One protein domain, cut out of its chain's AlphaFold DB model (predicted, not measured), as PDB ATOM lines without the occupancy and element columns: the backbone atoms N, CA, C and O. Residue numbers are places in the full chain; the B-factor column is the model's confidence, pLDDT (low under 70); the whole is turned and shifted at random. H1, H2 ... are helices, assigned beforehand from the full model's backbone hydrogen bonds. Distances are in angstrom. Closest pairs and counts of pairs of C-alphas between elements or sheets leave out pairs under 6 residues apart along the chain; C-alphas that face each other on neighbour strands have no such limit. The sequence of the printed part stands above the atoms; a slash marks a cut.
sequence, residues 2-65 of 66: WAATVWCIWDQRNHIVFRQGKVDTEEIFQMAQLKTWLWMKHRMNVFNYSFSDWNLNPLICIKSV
ATOM      1  N   TRP A   2     -33.998 -42.813  13.929       92.12
ATOM      2  CA  TRP A   2     -34.200 -44.156  13.363       92.12
ATOM      3  C   TRP A   2     -32.940 -44.803  12.760       92.12
ATOM      4  O   TRP A   2     -32.574 -45.900  13.167       92.12
ATOM      5  N   ALA A   3     -32.227 -44.102  11.871       94.38
ATOM      6  CA  ALA A   3     -31.026 -44.651  11.235       94.38
ATOM      7  C   ALA A   3     -29.925 -45.025  12.248       94.38
ATOM      8  O   ALA A   3     -29.301 -46.074  12.121       94.38
ATOM      9  N   ALA A   4     -29.719 -44.207  13.287       95.31
ATOM     10  CA  ALA A   4     -28.750 -44.508  14.338       95.31
ATOM     11  C   ALA A   4     -29.206 -45.670  15.226       95.31
ATOM     12  O   ALA A   4     -28.382 -46.495  15.601       95.31
ATOM     13  N   THR A   5     -30.505 -45.777  15.514       95.62
ATOM     14  CA  THR A   5     -31.068 -46.917  16.248       95.62
ATOM     15  C   THR A   5     -30.864 -48.221  15.482       95.62
ATOM     16  O   THR A   5     -30.353 -49.183  16.046       95.62
ATOM     17  N   VAL A   6     -31.196 -48.252  14.186       97.38
ATOM     18  CA  VAL A   6     -30.988 -49.432  13.330       97.38
ATOM     19  C   VAL A   6     -29.506 -49.802  13.263       97.38
ATOM     20  O   VAL A   6     -29.167 -50.977  13.396       97.38
ATOM     21  N   TRP A   7     -28.621 -48.809  13.125       96.94
ATOM     22  CA  TRP A   7     -27.175 -49.027  13.150       96.94
ATOM     23  C   TRP A   7     -26.699 -49.645  14.470       96.94
ATOM     24  O   TRP A   7     -25.992 -50.645  14.448       96.94
ATOM     25  N   CYS A   8     -27.106 -49.094  15.618       97.00
ATOM     26  CA  CYS A   8     -26.724 -49.616  16.934       97.00
ATOM     27  C   CYS A   8     -27.245 -51.041  17.171       97.00
ATOM     28  O   CYS A   8     -26.524 -51.868  17.719       97.00
ATOM     29  N   ILE A   9     -28.458 -51.365  16.710       96.00
ATOM     30  CA  ILE A   9     -28.982 -52.739  16.771       96.00
ATOM     31  C   ILE A   9     -28.118 -53.680  15.930       96.00
ATOM     32  O   ILE A   9     -27.769 -54.771  16.382       96.00
ATOM     33  N   TRP A  10     -27.782 -53.284  14.700       96.88
ATOM     34  CA  TRP A  10     -26.930 -54.087  13.827       96.88
ATOM     35  C   TRP A  10     -25.541 -54.314  14.441       96.88
ATOM     36  O   TRP A  10     -25.064 -55.449  14.473       96.88
ATOM     37  N   ASP A  11     -24.938 -53.265  15.001       95.69
ATOM     38  CA  ASP A  11     -23.638 -53.324  15.672       95.69
ATOM     39  C   ASP A  11     -23.666 -54.255  16.896       95.69
ATOM     40  O   ASP A  11     -22.819 -55.144  17.006       95.69
ATOM     41  N   GLN A  12     -24.703 -54.172  17.742       95.38
ATOM     42  CA  GLN A  12     -24.854 -55.084  18.881       95.38
ATOM     43  C   GLN A  12     -24.996 -56.541  18.436       95.38
ATOM     44  O   GLN A  12     -24.409 -57.443  19.035       95.38
ATOM     45  N   ARG A  13     -25.759 -56.804  17.367       94.56
ATOM     46  CA  ARG A  13     -25.912 -58.169  16.841       94.56
ATOM     47  C   ARG A  13     -24.575 -58.734  16.371       94.56
ATOM     48  O   ARG A  13     -24.276 -59.888  16.669       94.56
ATOM     49  N   ASN A  14     -23.749 -57.925  15.713       95.81
ATOM     50  CA  ASN A  14     -22.394 -58.329  15.347       95.81
ATOM     51  C   ASN A  14     -21.510 -58.546  16.577       95.81
ATOM     52  O   ASN A  14     -20.747 -59.508  16.618       95.81
ATOM     53  N   HIS A  15     -21.626 -57.698  17.596       94.62
ATOM     54  CA  HIS A  15     -20.892 -57.863  18.845       94.62
ATOM     55  C   HIS A  15     -21.213 -59.207  19.525       94.62
ATOM     56  O   HIS A  15     -20.312 -59.919  19.964       94.62
ATOM     57  N   ILE A  16     -22.483 -59.613  19.532       94.00
ATOM     58  CA  ILE A  16     -22.916 -60.907  20.074       94.00
ATOM     59  C   ILE A  16     -22.339 -62.067  19.256       94.00
ATOM     60  O   ILE A  16     -21.730 -62.974  19.818       94.00
ATOM     61  N   VAL A  17     -22.490 -62.025  17.928       95.75
ATOM     62  CA  VAL A  17     -22.074 -63.120  17.035       95.75
ATOM     63  C   VAL A  17     -20.554 -63.287  16.999       95.75
ATOM     64  O   VAL A  17     -20.059 -64.407  17.077       95.75
ATOM     65  N   PHE A  18     -19.808 -62.188  16.889       96.25
ATOM     66  CA  PHE A  18     -18.363 -62.231  16.648       96.25
ATOM     67  C   PHE A  18     -17.513 -62.061  17.907       96.25
ATOM     68  O   PHE A  18     -16.329 -62.388  17.876       96.25
ATOM     69  N   ARG A  19     -18.072 -61.527  19.000       93.94
ATOM     70  CA  ARG A  19     -17.314 -61.221  20.228       93.94
ATOM     71  C   ARG A  19     -17.907 -61.835  21.493       93.94
ATOM     72  O   ARG A  19     -17.452 -61.498  22.578       93.94
ATOM     73  N   GLN A  20     -18.898 -62.723  21.362       91.94
ATOM     74  CA  GLN A  20     -19.593 -63.351  22.497       91.94
ATOM     75  C   GLN A  20     -20.169 -62.322  23.487       91.94
ATOM     76  O   GLN A  20     -20.277 -62.573  24.688       91.94
ATOM     77  N   GLY A  21     -20.520 -61.140  22.977       89.31
ATOM     78  CA  GLY A  21     -21.124 -60.082  23.770       89.31
ATOM     79  C   GLY A  21     -22.525 -60.435  24.260       89.31
ATOM     80  O   GLY A  21     -23.171 -61.360  23.762       89.31
ATOM     81  N   LYS A  22     -23.024 -59.661  25.224       91.62
ATOM     82  CA  LYS A  22     -24.405 -59.757  25.718       91.62
ATOM     83  C   LYS A  22     -25.255 -58.640  25.126       91.62
ATOM     84  O   LYS A  22     -24.736 -57.607  24.720       91.62
ATOM     85  N   VAL A  23     -26.567 -58.851  25.054       90.75
ATOM     86  CA  VAL A  23     -27.494 -57.773  24.691       90.75
ATOM     87  C   VAL A  23     -27.562 -56.790  25.854       90.75
ATOM     88  O   VAL A  23     -27.900 -57.194  26.964       90.75
ATOM     89  N   ASP A  24     -27.310 -55.517  25.567       91.56
ATOM     90  CA  ASP A  24     -27.653 -54.408  26.446       91.56
ATOM     91  C   ASP A  24     -28.543 -53.433  25.665       91.56
ATOM     92  O   ASP A  24     -28.111 -52.698  24.781       91.56
ATOM     93  N   THR A  25     -29.844 -53.495  25.937       92.38
ATOM     94  CA  THR A  25     -30.831 -52.655  25.257       92.38
ATOM     95  C   THR A  25     -30.730 -51.188  25.656       92.38
ATOM     96  O   THR A  25     -31.081 -50.319  24.855       92.38
ATOM     97  N   GLU A  26     -30.273 -50.912  26.877       94.44
ATOM     98  CA  GLU A  26     -30.093 -49.549  27.359       94.44
ATOM     99  C   GLU A  26     -28.893 -48.909  26.658       94.44
ATOM    100  O   GLU A  26     -29.020 -47.810  26.113       94.44
ATOM    101  N   GLU A  27     -27.784 -49.642  26.538       93.19
ATOM    102  CA  GLU A  27     -26.606 -49.208  25.785       93.19
ATOM    103  C   GLU A  27     -26.953 -48.895  24.320       93.19
ATOM    104  O   GLU A  27     -26.583 -47.836  23.808       93.19
ATOM    105  N   ILE A  28     -27.729 -49.757  23.645       95.19
ATOM    106  CA  ILE A  28     -28.173 -49.514  22.259       95.19
ATOM    107  C   ILE A  28     -28.907 -48.172  22.150       95.19
ATOM    108  O   ILE A  28     -28.665 -47.400  21.214       95.19
ATOM    109  N   PHE A  29     -29.819 -47.893  23.083       94.50
ATOM    110  CA  PHE A  29     -30.614 -46.670  23.061       94.50
ATOM    111  C   PHE A  29     -29.759 -45.431  23.349       94.50
ATOM    112  O   PHE A  29     -29.805 -44.467  22.578       94.50
ATOM    113  N   GLN A  30     -28.920 -45.483  24.385       95.50
ATOM    114  CA  GLN A  30     -28.005 -44.400  24.746       95.50
ATOM    115  C   GLN A  30     -27.016 -44.095  23.611       95.50
ATOM    116  O   GLN A  30     -26.788 -42.931  23.270       95.50
ATOM    117  N   MET A  31     -26.486 -45.124  22.943       96.75
ATOM    118  CA  MET A  31     -25.599 -44.956  21.789       96.75
ATOM    119  C   MET A  31     -26.322 -44.343  20.591       96.75
ATOM    120  O   MET A  31     -25.751 -43.500  19.895       96.75
ATOM    121  N   ALA A  32     -27.584 -44.705  20.354       96.56
ATOM    122  CA  ALA A  32     -28.383 -44.087  19.301       96.56
ATOM    123  C   ALA A  32     -28.641 -42.594  19.587       96.56
ATOM    124  O   ALA A  32     -28.521 -41.762  18.678       96.56
ATOM    125  N   GLN A  33     -28.942 -42.234  20.840       96.00
ATOM    126  CA  GLN A  33     -29.064 -40.838  21.275       96.00
ATOM    127  C   GLN A  33     -27.744 -40.081  21.104       96.00
ATOM    128  O   GLN A  33     -27.729 -38.999  20.518       96.00
ATOM    129  N   LEU A  34     -26.622 -40.663  21.532       96.50
ATOM    130  CA  LEU A  34     -25.308 -40.032  21.427       96.50
ATOM    131  C   LEU A  34     -24.896 -39.804  19.970       96.50
ATOM    132  O   LEU A  34     -24.505 -38.698  19.600       96.50
ATOM    133  N   LYS A  35     -25.019 -40.825  19.114       96.38
ATOM    134  CA  LYS A  35     -24.653 -40.725  17.691       96.38
ATOM    135  C   LYS A  35     -25.480 -39.671  16.961       96.38
ATOM    136  O   LYS A  35     -24.955 -38.967  16.105       96.38
ATOM    137  N   THR A  36     -26.763 -39.549  17.289       95.06
ATOM    138  CA  THR A  36     -27.650 -38.564  16.652       95.06
ATOM    139  C   THR A  36     -27.390 -37.150  17.135       95.06
ATOM    140  O   THR A  36     -27.335 -36.247  16.305       95.06
ATOM    141  N   TRP A  37     -27.143 -36.962  18.431       95.81
ATOM    142  CA  TRP A  37     -26.699 -35.679  18.966       95.81
ATOM    143  C   TRP A  37     -25.366 -35.239  18.350       95.81
ATOM    144  O   TRP A  37     -25.256 -34.117  17.861       95.81
ATOM    145  N   LEU A  38     -24.373 -36.137  18.295       95.19
ATOM    146  CA  LEU A  38     -23.090 -35.864  17.644       95.19
ATOM    147  C   LEU A  38     -23.290 -35.499  16.175       95.19
ATOM    148  O   LEU A  38     -22.696 -34.533  15.704       95.19
ATOM    149  N   TRP A  39     -24.141 -36.230  15.455       93.75
ATOM    150  CA  TRP A  39     -24.446 -35.919  14.063       93.75
ATOM    151  C   TRP A  39     -25.027 -34.509  13.909       93.75
ATOM    152  O   TRP A  39     -24.518 -33.747  13.090       93.75
ATOM    153  N   MET A  40     -26.016 -34.133  14.730       92.06
ATOM    154  CA  MET A  40     -26.601 -32.784  14.713       92.06
ATOM    155  C   MET A  40     -25.549 -31.714  15.002       92.06
ATOM    156  O   MET A  40     -25.419 -30.763  14.237       92.06
ATOM    157  N   LYS A  41     -24.748 -31.911  16.055       92.00
ATOM    158  CA  LYS A  41     -23.702 -30.976  16.483       92.00
ATOM    159  C   LYS A  41     -22.640 -30.721  15.412       92.00
ATOM    160  O   LYS A  41     -22.149 -29.606  15.307       92.00
ATOM    161  N   HIS A  42     -22.280 -31.733  14.622       90.94
ATOM    162  CA  HIS A  42     -21.274 -31.582  13.562       90.94
ATOM    163  C   HIS A  42     -21.866 -31.129  12.222       90.94
ATOM    164  O   HIS A  42     -21.145 -30.569  11.400       90.94
ATOM    165  N   ARG A  43     -23.155 -31.388  11.962       89.69
ATOM    166  CA  ARG A  43     -23.816 -30.984  10.709       89.69
ATOM    167  C   ARG A  43     -24.355 -29.561  10.741       89.69
ATOM    168  O   ARG A  43     -24.383 -28.924   9.692       89.69
ATOM    169  N   MET A  44     -24.815 -29.095  11.897       87.75
ATOM    170  CA  MET A  44     -25.529 -27.832  12.032       87.75
ATOM    171  C   MET A  44     -24.703 -26.856  12.869       87.75
ATOM    172  O   MET A  44     -24.613 -27.000  14.083       87.75
ATOM    173  N   ASN A  45     -24.155 -25.814  12.237       81.50
ATOM    174  CA  ASN A  45     -23.338 -24.802  12.925       81.50
ATOM    175  C   ASN A  45     -24.098 -24.031  14.021       81.50
ATOM    176  O   ASN A  45     -23.479 -23.458  14.909       81.50
ATOM    177  N   VAL A  46     -25.434 -24.006  13.960       86.69
ATOM    178  CA  VAL A  46     -26.302 -23.339  14.948       86.69
ATOM    179  C   VAL A  46     -26.755 -24.270  16.081       86.69
ATOM    180  O   VAL A  46     -27.472 -23.843  16.985       86.69
ATOM    181  N   PHE A  47     -26.358 -25.547  16.057       88.94
ATOM    182  CA  PHE A  47     -26.756 -26.519  17.069       88.94
ATOM    183  C   PHE A  47     -25.893 -26.375  18.331       88.94
ATOM    184  O   PHE A  47     -24.824 -26.971  18.453       88.94
ATOM    185  N   ASN A  48     -26.390 -25.592  19.292       88.69
ATOM    186  CA  ASN A  48     -25.700 -25.280  20.551       88.69
ATOM    187  C   ASN A  48     -26.244 -26.046  21.772       88.69
ATOM    188  O   ASN A  48     -25.995 -25.659  22.911       88.69
ATOM    189  N   TYR A  49     -26.987 -27.134  21.555       94.00
ATOM    190  CA  TYR A  49     -27.574 -27.932  22.634       94.00
ATOM    191  C   TYR A  49     -26.588 -28.945  23.208       94.00
ATOM    192  O   TYR A  49     -25.876 -29.642  22.473       94.00
ATOM    193  N   SER A  50     -26.577 -29.076  24.535       95.19
ATOM    194  CA  SER A  50     -25.826 -30.130  25.209       95.19
ATOM    195  C   SER A  50     -26.456 -31.504  24.952       95.19
ATOM    196  O   SER A  50     -27.599 -31.622  24.500       95.19
ATOM    197  N   PHE A  51     -25.716 -32.572  25.255       95.00
ATOM    198  CA  PHE A  51     -26.272 -33.923  25.181       95.00
ATOM    199  C   PHE A  51     -27.416 -34.130  26.190       95.00
ATOM    200  O   PHE A  51     -28.366 -34.854  25.907       95.00
ATOM    201  N   SER A  52     -27.364 -33.443  27.337       96.19
ATOM    202  CA  SER A  52     -28.442 -33.465  28.332       96.19
ATOM    203  C   SER A  52     -29.731 -32.861  27.768       96.19
ATOM    204  O   SER A  52     -30.783 -33.495  27.831       96.19
ATOM    205  N   ASP A  53     -29.642 -31.689  27.128       94.94
ATOM    206  CA  ASP A  53     -30.797 -31.026  26.502       94.94
ATOM    207  C   ASP A  53     -31.441 -31.922  25.440       94.94
ATOM    208  O   ASP A  53     -32.664 -32.071  25.385       94.94
ATOM    209  N   TRP A  54     -30.598 -32.574  24.635       94.50
ATOM    210  CA  TRP A  54     -31.027 -33.528  23.621       94.50
ATOM    211  C   TRP A  54     -31.762 -34.732  24.206       94.50
ATOM    212  O   TRP A  54     -32.760 -35.161  23.638       94.50
ATOM    213  N   ASN A  55     -31.297 -35.281  25.327       94.44
ATOM    214  CA  ASN A  55     -31.952 -36.425  25.959       94.44
ATOM    215  C   ASN A  55     -33.271 -36.041  26.630       94.44
ATOM    216  O   ASN A  55     -34.213 -36.830  26.599       94.44
ATOM    217  N   LEU A  56     -33.351 -34.838  27.204       95.00
ATOM    218  CA  LEU A  56     -34.567 -34.337  27.838       95.00
ATOM    219  C   LEU A  56     -35.654 -34.027  26.805       95.00
ATOM    220  O   LEU A  56     -36.796 -34.441  26.985       95.00
ATOM    221  N   ASN A  57     -35.321 -33.296  25.733       92.88
ATOM    222  CA  ASN A  57     -36.300 -32.828  24.749       92.88
ATOM    223  C   ASN A  57     -35.718 -32.736  23.322       92.88
ATOM    224  O   ASN A  57     -35.591 -31.638  22.766       92.88
ATOM    225  N   PRO A  58     -35.452 -33.872  22.652       90.69
ATOM    226  CA  PRO A  58     -34.801 -33.876  21.338       90.69
ATOM    227  C   PRO A  58     -35.635 -33.155  20.268       90.69
ATOM    228  O   PRO A  58     -35.087 -32.507  19.380       90.69
ATOM    229  N   LEU A  59     -36.969 -33.210  20.365       90.12
ATOM    230  CA  LEU A  59     -37.868 -32.513  19.439       90.12
ATOM    231  C   LEU A  59     -37.723 -30.988  19.505       90.12
ATOM    232  O   LEU A  59     -37.813 -30.332  18.469       90.12
ATOM    233  N   ILE A  60     -37.496 -30.424  20.695       91.06
ATOM    234  CA  ILE A  60     -37.289 -28.980  20.866       91.06
ATOM    235  C   ILE A  60     -35.943 -28.584  20.257       91.06
ATOM    236  O   ILE A  60     -35.893 -27.636  19.478       91.06
ATOM    237  N   CYS A  61     -34.886 -29.358  20.528       90.38
ATOM    238  CA  CYS A  61     -33.549 -29.126  19.975       90.38
ATOM    239  C   CYS A  61     -33.500 -29.195  18.440       90.38
ATOM    240  O   CYS A  61     -32.659 -28.550  17.823       90.38
ATOM    241  N   ILE A  62     -34.363 -30.004  17.817       88.69
ATOM    242  CA  ILE A  62     -34.467 -30.092  16.353       88.69
ATOM    243  C   ILE A  62     -35.245 -28.896  15.792       88.69
ATOM    244  O   ILE A  62     -34.809 -28.293  14.818       88.69
ATOM    245  N   LYS A  63     -36.388 -28.542  16.397       86.75
ATOM    246  CA  LYS A  63     -37.267 -27.458  15.915       86.75
ATOM    247  C   LYS A  63     -36.636 -26.071  15.962       86.75
ATOM    248  O   LYS A  63     -37.067 -25.200  15.231       86.75
ATOM    249  N   SER A  64     -35.681 -25.841  16.850       76.38
ATOM    250  CA  SER A  64     -34.964 -24.564  16.925       76.38
ATOM    251  C   SER A  64     -33.854 -24.423  15.882       76.38
ATOM    252  O   SER A  64     -33.233 -23.368  15.788       76.38
ATOM    253  N   VAL A  65     -33.573 -25.496  15.139       78.81
ATOM    254  CA  VAL A  65     -32.459 -25.609  14.193       78.81
ATOM    255  C   VAL A  65     -32.946 -25.819  12.749       78.81
ATOM    256  O   VAL A  65     -32.162 -25.625  11.819       78.81
TER     257      VAL A  65
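AT A GLANCE: This is residues 2 to 65 of the 66 residues of an uncharacterized protein of Phaseolus vulgaris (UniProt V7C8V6). Two long helices, H1 and H2, meet at a steep slant to make an elongated body, and two short helices, H3 and H4, form a small corner at the end away from the H1 to H2 link. The printed part has 64 residues with four named helices, H1 to H4 in chain order, and no named strand: all helix. It is loose, radius of gyration of the C-alphas 13.7 A, spanning 41 by 20 by 16 A.

IN THESE COORDINATES: H1, residues 2 to 19, starts at C-alpha 2 (-34.200, -44.156, 13.363) and is 25.0 A long. H2, residues 25 to 43, is 27.0 A long. H3 is residues 51 to 56, 8.7 A; H4 is residues 58 to 63, 8.8 A, ending at C-alpha 63 (-37.267, -27.458, 15.915).

HOW THE PARTS SIT: H1, with residues 4 to 12 alone, touches H2; the closest C-alphas, of Thr 5 and Ala 32, are 5.0 A apart. They run opposite ways at a steep tilt of 51 degrees. H2, with residues 33 to 37 alone, touches H3, closest C-alphas Trp 37 and Phe 51, 6.5 A. H3 and H4 are close but not clearly touching, closest C-alphas Trp 54 and Cys 61, 6.2 A, about perpendicular at 82 degrees. H2 and H4 are near each other; H1 is apart from H3 and H4. In H1, H2, H3 and H4 every O i to N i+4 pair is within hydrogen-bond range.

THE WHOLE: The C-alphas of Gln 20 and Ser 64, the two farthest apart, are 42.1 A apart. The printed part has no cut, no link is long, and no printed residue is under 70 in pLDDT.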